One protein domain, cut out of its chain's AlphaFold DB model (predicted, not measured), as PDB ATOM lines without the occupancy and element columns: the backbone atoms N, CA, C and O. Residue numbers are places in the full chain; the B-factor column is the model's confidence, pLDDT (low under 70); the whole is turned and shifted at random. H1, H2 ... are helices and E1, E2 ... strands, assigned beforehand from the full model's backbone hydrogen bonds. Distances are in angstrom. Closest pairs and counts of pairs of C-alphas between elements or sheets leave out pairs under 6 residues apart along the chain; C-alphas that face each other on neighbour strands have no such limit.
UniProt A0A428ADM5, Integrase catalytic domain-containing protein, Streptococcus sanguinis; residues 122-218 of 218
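Overview. This is residues 122 to 218 of the 218 residues of the protein "Integrase catalytic domain-containing protein" of Streptococcus sanguinis (UniProt A0A428ADM5). A narrow two-stranded ribbon, the hairpin of E1 and E2, has two helices near it: H1 near E1 and H2, the longest, near E2, with the later part of H1 meeting the middle of H2 at a steep angle. The short helix H3 follows beyond the end of H2 in much the same direction, at the far end of an elongated outline from the hairpin's turn, and a long loop of residues 145 to 156 joins E3 to H1. The printed part has 97 residues, with three named strands and three named helices in the order E1 E2 E3 H1 H2 H3; the sheet E1 - E2 is antiparallel and the class is mixed, helices and strands. It is only just compact, close to loose, with a radius of gyration of the C-alphas of 14.9 A, and its C-alphas span 47 by 29 by 19 A.

Along the chain. E1 is residues 126 to 129, 10.2 A long, beginning at C-alpha 126 (-10.432, -7.469, -44.914). E2 is residues 136 to 139, 9.9 A, and E3 is residues 142 to 144, 6.6 A. H1 is residues 157 to 171, 20.0 A. H2 is residues 181 to 198, 24.6 A, beginning at C-alpha 181 (0.803, -2.252, -36.940). H3 is residues 209 to 216, 10.8 A, ending at C-alpha 216 (2.468, -23.140, -67.891).

Arrangement. E1 and E2 form an antiparallel hairpin at 155 degrees, with N 128 and O 137 2.8 A apart and N 126 and O 139 2.9 A apart, both within hydrogen-bond range. E2 runs on into E3 across a break of 2 residues, at 30 degrees. E3 pairs with no named strand, but its residues 142 to 143 pair antiparallel with residues 122 to 123. The closest C-alphas of E1 and H1, Thr 126 and Phe 163, are 7.3 A apart; those of E2 and H2, Leu 137 and Leu 181, are 7.0 A apart. H1 and H2 only just touch, with 3 pairs of C-alphas within 8 A, the closest those of Met 170 and Tyr 191 at 7.4 A. They run opposite ways at a steep tilt of 66 degrees. H2 touches H3 with residues 195 to 197 alone, the closest C-alphas being those of Asn 196 and Pro 209, 5.1 A apart. These two run the same way at a shallow tilt of 26 degrees. H1 and H3 are apart. In H1, H2 and H3 every O i to N i+4 pair is within hydrogen-bond range.

Size, cuts and confidence. The two C-alphas farthest apart, those of Arg 134 and Gly 218, are 48.5 A from each other. The printed part has no cut and ends at the chain's last residue, 218. The link from E3 to H1, 12 residues, is long; the link from E2 to E3 is tight. The mean pLDDT of the printed part is 84.4, and residues 147 to 156 and 216 to 218 are under 70.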
ATOM      1  N   TYR A 122      -9.612 -10.075 -58.828       83.00
ATOM      2  CA  TYR A 122     -10.537  -9.980 -57.708       83.00
ATOM      3  C   TYR A 122      -9.859  -9.202 -56.591       83.00
ATOM      4  O   TYR A 122      -8.685  -9.427 -56.295       83.00
ATOM      5  N   THR A 123     -10.594  -8.291 -55.974       86.75
ATOM      6  CA  THR A 123     -10.127  -7.519 -54.829       86.75
ATOM      7  C   THR A 123     -11.286  -7.308 -53.874       86.75
ATOM      8  O   THR A 123     -12.443  -7.305 -54.286       86.75
ATOM      9  N   ASP A 124     -10.959  -7.209 -52.599       87.19
ATOM     10  CA  ASP A 124     -11.886  -6.975 -51.504       87.19
ATOM     11  C   ASP A 124     -11.069  -6.535 -50.287       87.19
ATOM     12  O   ASP A 124      -9.852  -6.740 -50.248       87.19
ATOM     13  N   VAL A 125     -11.723  -5.952 -49.290       88.56
ATOM     14  CA  VAL A 125     -11.076  -5.448 -48.082       88.56
ATOM     15  C   VAL A 125     -11.353  -6.385 -46.913       88.56
ATOM     16  O   VAL A 125     -12.492  -6.721 -46.605       88.56
ATOM     17  N   THR A 126     -10.302  -6.762 -46.189       90.69
ATOM     18  CA  THR A 126     -10.432  -7.469 -44.914       90.69
ATOM     19  C   THR A 126      -9.815  -6.673 -43.769       90.69
ATOM     20  O   THR A 126      -8.737  -6.105 -43.907       90.69
ATOM     21  N   GLU A 127     -10.437  -6.729 -42.590       92.31
ATOM     22  CA  GLU A 127      -9.887  -6.138 -41.363       92.31
ATOM     23  C   GLU A 127      -9.084  -7.142 -40.515       92.31
ATOM     24  O   GLU A 127      -9.428  -8.329 -40.417       92.31
ATOM     25  N   PHE A 128      -8.038  -6.653 -39.856       90.81
ATOM     26  CA  PHE A 128      -7.278  -7.325 -38.805       90.81
ATOM     27  C   PHE A 128      -7.290  -6.447 -37.557       90.81
ATOM     28  O   PHE A 128      -6.837  -5.308 -37.601       90.81
ATOM     29  N   ALA A 129      -7.810  -6.966 -36.447       89.50
ATOM     30  CA  ALA A 129      -7.840  -6.246 -35.177       89.50
ATOM     31  C   ALA A 129      -6.677  -6.702 -34.296       89.50
ATOM     32  O   ALA A 129      -6.594  -7.891 -33.989       89.50
ATOM     33  N   ILE A 130      -5.814  -5.779 -33.873       87.38
ATOM     34  CA  ILE A 130      -4.689  -6.064 -32.978       87.38
ATOM     35  C   ILE A 130      -5.192  -5.948 -31.533       87.38
ATOM     36  O   ILE A 130      -5.465  -4.835 -31.070       87.38
ATOM     37  N   PRO A 131      -5.327  -7.058 -30.779       84.00
ATOM     38  CA  PRO A 131      -5.899  -6.999 -29.435       84.00
ATOM     39  C   PRO A 131      -5.037  -6.194 -28.457       84.00
ATOM     40  O   PRO A 131      -5.574  -5.620 -27.515       84.00
ATOM     41  N   ALA A 132      -3.719  -6.155 -28.682       82.69
ATOM     42  CA  ALA A 132      -2.763  -5.468 -27.821       82.69
ATOM     43  C   ALA A 132      -2.883  -3.934 -27.880       82.69
ATOM     44  O   ALA A 132      -2.750  -3.284 -26.848       82.69
ATOM     45  N   SER A 133      -3.172  -3.359 -29.055       81.50
ATOM     46  CA  SER A 133      -3.181  -1.904 -29.273       81.50
ATOM     47  C   SER A 133      -4.561  -1.313 -29.586       81.50
ATOM     48  O   SER A 133      -4.678  -0.105 -29.766       81.50
ATOM     49  N   ARG A 134      -5.621  -2.139 -29.677       83.00
ATOM     50  CA  ARG A 134      -6.972  -1.760 -30.162       83.00
ATOM     51  C   ARG A 134      -6.992  -1.154 -31.577       83.00
ATOM     52  O   ARG A 134      -8.029  -0.653 -32.010       83.00
ATOM     53  N   GLN A 135      -5.884  -1.225 -32.311       87.00
ATOM     54  CA  GLN A 135      -5.791  -0.748 -33.686       87.00
ATOM     55  C   GLN A 135      -6.370  -1.773 -34.665       87.00
ATOM     56  O   GLN A 135      -6.462  -2.973 -34.378       87.00
ATOM     57  N   LYS A 136      -6.740  -1.283 -35.849       90.38
ATOM     58  CA  LYS A 136      -7.198  -2.101 -36.968       90.38
ATOM     59  C   LYS A 136      -6.361  -1.818 -38.207       90.38
ATOM     60  O   LYS A 136      -6.134  -0.659 -38.535       90.38
ATOM     61  N   LEU A 137      -5.975  -2.879 -38.906       91.44
ATOM     62  CA  LEU A 137      -5.353  -2.826 -40.226       91.44
ATOM     63  C   LEU A 137      -6.358  -3.321 -41.267       91.44
ATOM     64  O   LEU A 137      -6.975  -4.373 -41.083       91.44
ATOM     65  N   TYR A 138      -6.506  -2.579 -42.362       92.75
ATOM     66  CA  TYR A 138      -7.329  -2.970 -43.504       92.75
ATOM     67  C   TYR A 138      -6.421  -3.389 -44.656       92.75
ATOM     68  O   TYR A 138      -5.536  -2.641 -45.059       92.75
ATOM     69  N   LEU A 139      -6.632  -4.595 -45.176       92.38
ATOM     70  CA  LEU A 139      -5.859  -5.161 -46.277       92.38
ATOM     71  C   LEU A 139      -6.756  -5.313 -47.502       92.38
ATOM     72  O   LEU A 139      -7.788  -5.978 -47.411       92.38
ATOM     73  N   SER A 140      -6.310  -4.776 -48.638       92.50
ATOM     74  CA  SER A 140      -6.944  -4.962 -49.946       92.50
ATOM     75  C   SER A 140      -5.967  -5.619 -50.927       92.50
ATOM     76  O   SER A 140      -5.171  -4.925 -51.562       92.50
ATOM     77  N   PRO A 141      -5.934  -6.961 -51.024       90.62
ATOM     78  CA  PRO A 141      -5.080  -7.647 -51.979       90.62
ATOM     79  C   PRO A 141      -5.744  -7.739 -53.355       90.62
ATOM     80  O   PRO A 141      -6.970  -7.712 -53.487       90.62
ATOM     81  N   VAL A 142      -4.914  -7.934 -54.379       89.00
ATOM     82  CA  VAL A 142      -5.355  -8.265 -55.737       89.00
ATOM     83  C   VAL A 142      -5.053  -9.734 -56.009       89.00
ATOM     84  O   VAL A 142      -3.908 -10.178 -55.918       89.00
ATOM     85  N   LEU A 143      -6.089 -10.500 -56.339       86.50
ATOM     86  CA  LEU A 143      -5.995 -11.908 -56.689       86.50
ATOM     87  C   LEU A 143      -6.258 -12.100 -58.182       86.50
ATOM     88  O   LEU A 143      -7.320 -11.754 -58.691       86.50
ATOM     89  N   ASP A 144      -5.309 -12.724 -58.866       85.25
ATOM     90  CA  ASP A 144      -5.433 -13.076 -60.278       85.25
ATOM     91  C   ASP A 144      -6.317 -14.322 -60.475       85.25
ATOM     92  O   ASP A 144      -6.053 -15.406 -59.936       85.25
ATOM     93  N   GLY A 145      -7.371 -14.157 -61.273       78.50
ATOM     94  CA  GLY A 145      -8.375 -15.154 -61.621       78.50
ATOM     95  C   GLY A 145      -7.884 -16.301 -62.489       78.50
ATOM     96  O   GLY A 145      -8.503 -17.365 -62.467       78.50
ATOM     97  N   TYR A 146      -6.754 -16.133 -63.180       75.38
ATOM     98  CA  TYR A 146      -6.166 -17.153 -64.058       75.38
ATOM     99  C   TYR A 146      -5.917 -18.498 -63.355       75.38
ATOM    100  O   TYR A 146      -5.926 -19.560 -63.970       75.38
ATOM    101  N   MET A 147      -5.739 -18.484 -62.030       67.50
ATOM    102  CA  MET A 147      -5.459 -19.681 -61.229       67.50
ATOM    103  C   MET A 147      -6.709 -20.347 -60.622       67.50
ATOM    104  O   MET A 147      -6.580 -21.252 -59.785       67.50
ATOM    105  N   SER A 148      -7.911 -19.888 -60.980       64.38
ATOM    106  CA  SER A 148      -9.177 -20.395 -60.442       64.38
ATOM    107  C   SER A 148      -9.800 -21.505 -61.295       64.38
ATOM    108  O   SER A 148      -9.474 -21.686 -62.462       64.38
ATOM    109  N   ARG A 149     -10.707 -22.291 -60.698       57.06
ATOM    110  CA  ARG A 149     -11.505 -23.284 -61.440       57.06
ATOM    111  C   ARG A 149     -12.642 -22.597 -62.193       57.06
ATOM    112  O   ARG A 149     -13.187 -21.613 -61.708       57.06
ATOM    113  N   LYS A 150     -13.105 -23.254 -63.261       53.25
ATOM    114  CA  LYS A 150     -14.455 -23.062 -63.805       53.25
ATOM    115  C   LYS A 150     -15.481 -23.280 -62.686       53.25
ATOM    116  O   LYS A 150     -15.542 -24.372 -62.114       53.25
ATOM    117  N   GLY A 151     -16.239 -22.253 -62.326       52.62
ATOM    118  CA  GLY A 151     -17.271 -22.358 -61.302       52.62
ATOM    119  C   GLY A 151     -18.104 -21.089 -61.194       52.62
ATOM    120  O   GLY A 151     -17.571 -19.989 -61.272       52.62
ATOM    121  N   ASN A 152     -19.407 -21.260 -60.970       50.34
ATOM    122  CA  ASN A 152     -20.346 -20.178 -60.686       50.34
ATOM    123  C   ASN A 152     -20.258 -19.813 -59.199       50.34
ATOM    124  O   ASN A 152     -21.099 -20.230 -58.405       50.34
ATOM    125  N   SER A 153     -19.201 -19.111 -58.795       51.03
ATOM    126  CA  SER A 153     -19.151 -18.552 -57.442       51.03
ATOM    127  C   SER A 153     -19.994 -17.276 -57.405       51.03
ATOM    128  O   SER A 153     -19.889 -16.486 -58.340       51.03
ATOM    129  N   PRO A 154     -20.793 -17.018 -56.351       53.47
ATOM    130  CA  PRO A 154     -21.257 -15.660 -56.094       53.47
ATOM    131  C   PRO A 154     -20.041 -14.729 -56.010       53.47
ATOM    132  O   PRO A 154     -18.960 -15.153 -55.564       53.47
ATOM    133  N   ASP A 155     -20.216 -13.504 -56.510       57.19
ATOM    134  CA  ASP A 155     -19.159 -12.500 -56.572       57.19
ATOM    135  C   ASP A 155     -18.522 -12.380 -55.174       57.19
ATOM    136  O   ASP A 155     -19.231 -12.228 -54.181       57.19
ATOM    137  N   ASN A 156     -17.190 -12.529 -55.120       65.38
ATOM    138  CA  ASN A 156     -16.301 -12.480 -53.945       65.38
ATOM    139  C   ASN A 156     -15.881 -13.797 -53.234       65.38
ATOM    140  O   ASN A 156     -14.957 -13.788 -52.418       65.38
ATOM    141  N   GLY A 157     -16.413 -14.974 -53.597       73.69
ATOM    142  CA  GLY A 157     -16.019 -16.246 -52.944       73.69
ATOM    143  C   GLY A 157     -14.519 -16.610 -53.054       73.69
ATOM    144  O   GLY A 157     -13.951 -17.293 -52.197       73.69
ATOM    145  N   MET A 158     -13.848 -16.114 -54.097       77.62
ATOM    146  CA  MET A 158     -12.397 -16.227 -54.295       77.62
ATOM    147  C   MET A 158     -11.596 -15.517 -53.195       77.62
ATOM    148  O   MET A 158     -10.681 -16.113 -52.612       77.62
ATOM    149  N   MET A 159     -11.963 -14.269 -52.887       84.75
ATOM    150  CA  MET A 159     -11.310 -13.466 -51.853       84.75
ATOM    151  C   MET A 159     -11.627 -14.005 -50.466       84.75
ATOM    152  O   MET A 159     -10.714 -14.167 -49.661       84.75
ATOM    153  N   GLU A 160     -12.874 -14.406 -50.205       83.19
ATOM    154  CA  GLU A 160     -13.241 -15.041 -48.935       83.19
ATOM    155  C   GLU A 160     -12.401 -16.293 -48.658       83.19
ATOM    156  O   GLU A 160     -11.906 -16.501 -47.542       83.19
ATOM    157  N   SER A 161     -12.183 -17.126 -49.683       83.94
ATOM    158  CA  SER A 161     -11.315 -18.294 -49.562       83.94
ATOM    159  C   SER A 161      -9.866 -17.891 -49.290       83.94
ATOM    160  O   SER A 161      -9.207 -18.550 -48.482       83.94
ATOM    161  N   PHE A 162      -9.351 -16.858 -49.961       88.81
ATOM    162  CA  PHE A 162      -7.993 -16.365 -49.739       88.81
ATOM    163  C   PHE A 162      -7.823 -15.818 -48.316       88.81
ATOM    164  O   PHE A 162      -6.957 -16.300 -47.585       88.81
ATOM    165  N   PHE A 163      -8.694 -14.909 -47.873       90.69
ATOM    166  CA  PHE A 163      -8.683 -14.360 -46.516       90.69
ATOM    167  C   PHE A 163      -8.847 -15.437 -45.454       90.69
ATOM    168  O   PHE A 163      -8.199 -15.395 -44.406       90.69
ATOM    169  N   GLY A 164      -9.686 -16.436 -45.723       88.56
ATOM    170  CA  GLY A 164      -9.861 -17.575 -44.840       88.56
ATOM    171  C   GLY A 164      -8.567 -18.353 -44.622       88.56
ATOM    172  O   GLY A 164      -8.303 -18.746 -43.485       88.56
ATOM    173  N   ILE A 165      -7.772 -18.539 -45.680       90.12
ATOM    174  CA  ILE A 165      -6.462 -19.196 -45.632       90.12
ATOM    175  C   ILE A 165      -5.447 -18.291 -44.922       90.12
ATOM    176  O   ILE A 165      -4.899 -18.715 -43.906       90.12
ATOM    177  N   LEU A 166      -5.276 -17.052 -45.399       92.75
ATOM    178  CA  LEU A 166      -4.363 -16.040 -44.855       92.75
ATOM    179  C   LEU A 166      -4.519 -15.917 -43.338       92.75
ATOM    180  O   LEU A 166      -3.589 -16.195 -42.582       92.75
ATOM    181  N   LYS A 167      -5.733 -15.607 -42.871       91.50
ATOM    182  CA  LYS A 167      -5.986 -15.433 -41.439       91.50
ATOM    183  C   LYS A 167      -5.784 -16.723 -40.652       91.50
ATOM    184  O   LYS A 167      -5.362 -16.660 -39.509       91.50
ATOM    185  N   SER A 168      -6.084 -17.891 -41.221       89.50
ATOM    186  CA  SER A 168      -5.908 -19.162 -40.505       89.50
ATOM    187  C   SER A 168      -4.455 -19.592 -40.343       89.50
ATOM    188  O   SER A 168      -4.118 -20.156 -39.307       89.50
ATOM    189  N   GLU A 169      -3.625 -19.346 -41.356       91.31
ATOM    190  CA  GLU A 169      -2.239 -19.812 -41.389       91.31
ATOM    191  C   GLU A 169      -1.291 -18.831 -40.679       91.31
ATOM    192  O   GLU A 169      -0.290 -19.274 -40.119       91.31
ATOM    193  N   MET A 170      -1.603 -17.529 -40.678       91.69
ATOM    194  CA  MET A 170      -0.761 -16.478 -40.086       91.69
ATOM    195  C   MET A 170      -1.322 -15.886 -38.797       91.69
ATOM    196  O   MET A 170      -0.563 -15.651 -37.866       91.69
ATOM    197  N   PHE A 171      -2.612 -15.553 -38.765       91.06
ATOM    198  CA  PHE A 171      -3.112 -14.568 -37.802       91.06
ATOM    199  C   PHE A 171      -3.806 -15.208 -36.602       91.06
ATOM    200  O   PHE A 171      -3.449 -14.957 -35.454       91.06
ATOM    201  N   TYR A 172      -4.801 -16.056 -36.857       88.44
ATOM    202  CA  TYR A 172      -5.599 -16.650 -35.798       88.44
ATOM    203  C   TYR A 172      -4.719 -17.472 -34.854       88.44
ATOM    204  O   TYR A 172      -3.827 -18.189 -35.299       88.44
ATOM    205  N   GLY A 173      -4.969 -17.390 -33.547       85.38
ATOM    206  CA  GLY A 173      -4.160 -17.932 -32.439       85.38
ATOM    207  C   GLY A 173      -2.754 -17.352 -32.276       85.38
ATOM    208  O   GLY A 173      -2.049 -17.773 -31.362       85.38
ATOM    209  N   TYR A 174      -2.357 -16.400 -33.120       88.00
ATOM    210  CA  TYR A 174      -1.142 -15.611 -32.954       88.00
ATOM    211  C   TYR A 174      -1.452 -14.130 -32.723       88.00
ATOM    212  O   TYR A 174      -0.530 -13.330 -32.669       88.00
ATOM    213  N   GLU A 175      -2.713 -13.749 -32.505       89.06
ATOM    214  CA  GLU A 175      -3.150 -12.347 -32.462       89.06
ATOM    215  C   GLU A 175      -2.397 -11.526 -31.405       89.06
ATOM    216  O   GLU A 175      -2.125 -10.351 -31.610       89.06
ATOM    217  N   LYS A 176      -2.024 -12.159 -30.286       87.44
ATOM    218  CA  LYS A 176      -1.260 -11.533 -29.193       87.44
ATOM    219  C   LYS A 176       0.234 -11.333 -29.491       87.44
ATOM    220  O   LYS A 176       0.909 -10.679 -28.705       87.44
ATOM    221  N   HIS A 177       0.759 -11.928 -30.564       89.31
ATOM    222  CA  HIS A 177       2.171 -11.801 -30.941       89.31
ATOM    223  C   HIS A 177       2.444 -10.495 -31.691       89.31
ATOM    224  O   HIS A 177       3.577 -10.031 -31.678       89.31
ATOM    225  N   PHE A 178       1.418  -9.896 -32.300       90.19
ATOM    226  CA  PHE A 178       1.520  -8.608 -32.980       90.19
ATOM    227  C   PHE A 178       1.374  -7.485 -31.954       90.19
ATOM    228  O   PHE A 178       0.311  -7.345 -31.338       90.19
ATOM    229  N   ARG A 179       2.449  -6.724 -31.729       87.06
ATOM    230  CA  ARG A 179       2.474  -5.631 -30.745       87.06
ATOM    231  C   ARG A 179       2.204  -4.277 -31.392       87.06
ATOM    232  O   ARG A 179       1.661  -3.405 -30.718       87.06
ATOM    233  N   SER A 180       2.517  -4.131 -32.678       89.38
ATOM    234  CA  SER A 180       2.265  -2.919 -33.459       89.38
ATOM    235  C   SER A 180       1.660  -3.213 -34.840       89.38
ATOM    236  O   SER A 180       1.508  -4.373 -35.240       89.38
ATOM    237  N   LEU A 181       1.275  -2.150 -35.556       89.56
ATOM    238  CA  LEU A 181       0.803  -2.252 -36.940       89.56
ATOM    239  C   LEU A 181       1.924  -2.705 -37.876       89.56
ATOM    240  O   LEU A 181       1.674  -3.532 -38.746       89.56
ATOM    241  N   GLU A 182       3.144  -2.228 -37.648       90.56
ATOM    242  CA  GLU A 182       4.332  -2.555 -38.438       90.56
ATOM    243  C   GLU A 182       4.664  -4.053 -38.350       90.56
ATOM    244  O   GLU A 182       4.918  -4.688 -39.371       90.56
ATOM    245  N   ASP A 183       4.571  -4.658 -37.156       91.38
ATOM    246  CA  ASP A 183       4.757  -6.109 -36.979       91.38
ATOM    247  C   ASP A 183       3.762  -6.916 -37.831       91.38
ATOM    248  O   ASP A 183       4.097  -7.944 -38.429       91.38
ATOM    249  N   LEU A 184       2.502  -6.470 -37.849       93.12
ATOM    250  CA  LEU A 184       1.437  -7.128 -38.597       93.12
ATOM    251  C   LEU A 184       1.606  -6.918 -40.103       93.12
ATOM    252  O   LEU A 184       1.400  -7.859 -40.871       93.12
ATOM    253  N   GLU A 185       1.982  -5.714 -40.525       93.00
ATOM    254  CA  GLU A 185       2.276  -5.393 -41.917       93.00
ATOM    255  C   GLU A 185       3.413  -6.268 -42.447       93.00
ATOM    256  O   GLU A 185       3.233  -6.952 -43.458       93.00
ATOM    257  N   GLN A 186       4.531  -6.347 -41.721       94.38
ATOM    258  CA  GLN A 186       5.661  -7.184 -42.112       94.38
ATOM    259  C   GLN A 186       5.258  -8.660 -42.205       94.38
ATOM    260  O   GLN A 186       5.571  -9.332 -43.187       94.38
ATOM    261  N   ALA A 187       4.486  -9.165 -41.239       94.25
ATOM    262  CA  ALA A 187       3.984 -10.532 -41.300       94.25
ATOM    263  C   ALA A 187       3.085 -10.770 -42.526       94.25
ATOM    264  O   ALA A 187       3.157 -11.842 -43.135       94.25
ATOM    265  N   ILE A 188       2.254  -9.790 -42.903       94.81
ATOM    266  CA  ILE A 188       1.431  -9.843 -44.116       94.81
ATOM    267  C   ILE A 188       2.306  -9.923 -45.363       94.81
ATOM    268  O   ILE A 188       2.077 -10.814 -46.187       94.81
ATOM    269  N   VAL A 189       3.313  -9.060 -45.482       94.94
ATOM    270  CA  VAL A 189       4.268  -9.063 -46.600       94.94
ATOM    271  C   VAL A 189       4.968 -10.420 -46.712       94.94
ATOM    272  O   VAL A 189       4.902 -11.059 -47.767       94.94
ATOM    273  N   ASP A 190       5.530 -10.920 -45.613       95.25
ATOM    274  CA  ASP A 190       6.228 -12.211 -45.562       95.25
ATOM    275  C   ASP A 190       5.321 -13.372 -45.979       95.25
ATOM    276  O   ASP A 190       5.737 -14.329 -46.641       95.25
ATOM    277  N   TYR A 191       4.048 -13.317 -45.592       95.25
ATOM    278  CA  TYR A 191       3.102 -14.350 -45.970       95.25
ATOM    279  C   TYR A 191       2.673 -14.256 -47.425       95.25
ATOM    280  O   TYR A 191       2.435 -15.295 -48.032       95.25
ATOM    281  N   ILE A 192       2.533 -13.058 -47.994       94.44
ATOM    282  CA  ILE A 192       2.235 -12.901 -49.421       94.44
ATOM    283  C   ILE A 192       3.380 -13.500 -50.246       94.44
ATOM    284  O   ILE A 192       3.112 -14.275 -51.172       94.44
ATOM    285  N   ASP A 193       4.633 -13.238 -49.862       95.06
ATOM    286  CA  ASP A 193       5.803 -13.890 -50.459       95.06
ATOM    287  C   ASP A 193       5.722 -15.415 -50.312       95.06
ATOM    288  O   ASP A 193       5.726 -16.151 -51.305       95.06
ATOM    289  N   TYR A 194       5.528 -15.908 -49.086       95.06
ATOM    290  CA  TYR A 194       5.351 -17.333 -48.820       95.06
ATOM    291  C   TYR A 194       4.230 -17.945 -49.673       95.06
ATOM    292  O   TYR A 194       4.419 -18.996 -50.287       95.06
ATOM    293  N   TYR A 195       3.067 -17.298 -49.747       93.12
ATOM    294  CA  TYR A 195       1.889 -17.765 -50.467       93.12
ATOM    295  C   TYR A 195       2.160 -17.913 -51.962       93.12
ATOM    296  O   TYR A 195       1.703 -18.889 -52.561       93.12
ATOM    297  N   ASN A 196       2.895 -16.972 -52.550       91.75
ATOM    298  CA  ASN A 196       3.188 -16.946 -53.978       91.75
ATOM    299  C   ASN A 196       4.359 -17.855 -54.360       91.75
ATOM    300  O   ASN A 196       4.271 -18.555 -55.371       91.75
ATOM    301  N   ASN A 197       5.411 -17.889 -53.541       92.31
ATOM    302  CA  ASN A 197       6.689 -18.494 -53.910       92.31
ATOM    303  C   ASN A 197       6.921 -19.874 -53.286       92.31
ATOM    304  O   ASN A 197       7.477 -20.748 -53.949       92.31
ATOM    305  N   LYS A 198       6.435 -20.120 -52.063       92.00
ATOM    306  CA  LYS A 198       6.768 -21.328 -51.275       92.00
ATOM    307  C   LYS A 198       5.565 -22.224 -50.964       92.00
ATOM    308  O   LYS A 198       5.706 -23.414 -50.697       92.00
ATOM    309  N   ARG A 199       4.348 -21.679 -50.972       92.94
ATOM    310  CA  ARG A 199       3.157 -22.377 -50.484       92.94
ATOM    311  C   ARG A 199       2.675 -23.447 -51.461       92.94
ATOM    312  O   ARG A 199       2.003 -23.166 -52.450       92.94
ATOM    313  N   ILE A 200       2.863 -24.704 -51.077       92.25
ATOM    314  CA  ILE A 200       2.434 -25.880 -51.835       92.25
ATOM    315  C   ILE A 200       0.913 -25.976 -51.883       92.25
ATOM    316  O   ILE A 200       0.247 -26.127 -50.850       92.25
ATOM    317  N   LYS A 201       0.348 -25.951 -53.093       88.88
ATOM    318  CA  LYS A 201      -1.084 -26.159 -53.326       88.88
ATOM    319  C   LYS A 201      -1.336 -27.551 -53.898       88.88
ATOM    320  O   LYS A 201      -0.855 -27.898 -54.970       88.88
ATOM    321  N   VAL A 202      -2.204 -28.316 -53.230       86.56
ATOM    322  CA  VAL A 202      -2.650 -29.640 -53.712       86.56
ATOM    323  C   VAL A 202      -3.257 -29.542 -55.116       86.56
ATOM    324  O   VAL A 202      -2.987 -30.385 -55.964       86.56
ATOM    325  N   LYS A 203      -4.027 -28.477 -55.381       84.19
ATOM    326  CA  LYS A 203      -4.631 -28.216 -56.698       84.19
ATOM    327  C   LYS A 203      -3.593 -27.966 -57.798       84.19
ATOM    328  O   LYS A 203      -3.853 -28.313 -58.939       84.19
ATOM    329  N   LEU A 204      -2.427 -27.422 -57.450       86.38
ATOM    330  CA  LEU A 204      -1.340 -27.131 -58.389       86.38
ATOM    331  C   LEU A 204      -0.311 -28.267 -58.423       86.38
ATOM    332  O   LEU A 204       0.873 -28.028 -58.621       86.38
ATOM    333  N   LYS A 205      -0.748 -29.506 -58.152       87.38
ATOM    334  CA  LYS A 205       0.100 -30.709 -58.116       87.38
ATOM    335  C   LYS A 205       1.325 -30.586 -57.199       87.38
ATOM    336  O   LYS A 205       2.323 -31.260 -57.413       87.38
ATOM    337  N   GLY A 206       1.226 -29.771 -56.151       87.88
ATOM    338  CA  GLY A 206       2.322 -29.558 -55.219       87.88
ATOM    339  C   GLY A 206       3.269 -28.423 -55.597       87.88
ATOM    340  O   GLY A 206       4.374 -28.396 -55.087       87.88
ATOM    341  N   LEU A 207       2.850 -27.497 -56.457       89.81
ATOM    342  CA  LEU A 207       3.613 -26.296 -56.795       89.81
ATOM    343  C   LEU A 207       3.086 -25.072 -56.040       89.81
ATOM    344  O   LEU A 207       1.916 -25.034 -55.620       89.81
ATOM    345  N   SER A 208       3.945 -24.067 -55.890       90.69
ATOM    346  CA  SER A 208       3.530 -22.716 -55.527       90.69
ATOM    347  C   SER A 208       2.856 -22.005 -56.712       90.69
ATOM    348  O   SER A 208       2.997 -22.435 -57.863       90.69
ATOM    349  N   PRO A 209       2.075 -20.937 -56.469       88.88
ATOM    350  CA  PRO A 209       1.459 -20.152 -57.533       88.88
ATOM    351  C   PRO A 209       2.427 -19.692 -58.624       88.88
ATOM    352  O   PRO A 209       2.136 -19.868 -59.807       88.88
ATOM    353  N   VAL A 210       3.587 -19.161 -58.240       89.12
ATOM    354  CA  VAL A 210       4.590 -18.680 -59.194       89.12
ATOM    355  C   VAL A 210       5.200 -19.840 -59.977       89.12
ATOM    356  O   VAL A 210       5.231 -19.782 -61.202       89.12
ATOM    357  N   GLN A 211       5.571 -20.940 -59.311       88.62
ATOM    358  CA  GLN A 211       6.093 -22.142 -59.980       88.62
ATOM    359  C   GLN A 211       5.111 -22.740 -60.996       88.62
ATOM    360  O   GLN A 211       5.511 -23.294 -62.016       88.62
ATOM    361  N   TYR A 212       3.812 -22.677 -60.708       86.75
ATOM    362  CA  TYR A 212       2.792 -23.154 -61.635       86.75
ATOM    363  C   TYR A 212       2.685 -22.256 -62.874       86.75
ATOM    364  O   TYR A 212       2.567 -22.767 -63.988       86.75
ATOM    365  N   ARG A 213       2.758 -20.929 -62.693       83.00
ATOM    366  CA  ARG A 213       2.754 -19.968 -63.805       83.00
ATOM    367  C   ARG A 213       3.961 -20.166 -64.713       83.00
ATOM    368  O   ARG A 213       3.776 -20.313 -65.913       83.00
ATOM    369  N   THR A 214       5.164 -20.254 -64.148       84.44
ATOM    370  CA  THR A 214       6.391 -20.425 -64.942       84.44
ATOM    371  C   THR A 214       6.404 -21.733 -65.732       84.44
ATOM    372  O   THR A 214       6.886 -21.745 -66.856       84.44
ATOM    373  N   LYS A 215       5.812 -22.813 -65.202       78.38
ATOM    374  CA  LYS A 215       5.648 -24.083 -65.930       78.38
ATOM    375  C   LYS A 215       4.554 -24.090 -66.995       78.38
ATOM    376  O   LYS A 215       4.563 -24.986 -67.823       78.38
ATOM    377  N   SER A 216       3.575 -23.191 -66.920       61.69
ATOM    378  CA  SER A 216       2.468 -23.140 -67.891       61.69
ATOM    379  C   SER A 216       2.798 -22.263 -69.101       61.69
ATOM    380  O   SER A 216       2.095 -22.328 -70.103       61.69
ATOM    381  N   SER A 217       3.828 -21.422 -68.986       57.53
ATOM    382  CA  SER A 217       4.298 -20.519 -70.040       57.53
ATOM    383  C   SER A 217       5.420 -21.106 -70.908       57.53
ATOM    384  O   SER A 217       5.931 -20.391 -71.767       57.53
ATOM    385  N   GLY A 218       5.827 -22.355 -70.667       44.00
ATOM    386  CA  GLY A 218       6.800 -23.102 -71.473       44.00
ATOM    387  C   GLY A 218       6.196 -24.410 -71.943       44.00
ATOM    388  O   GLY A 218       6.532 -24.819 -73.072       44.00
TER     389      GLY A 218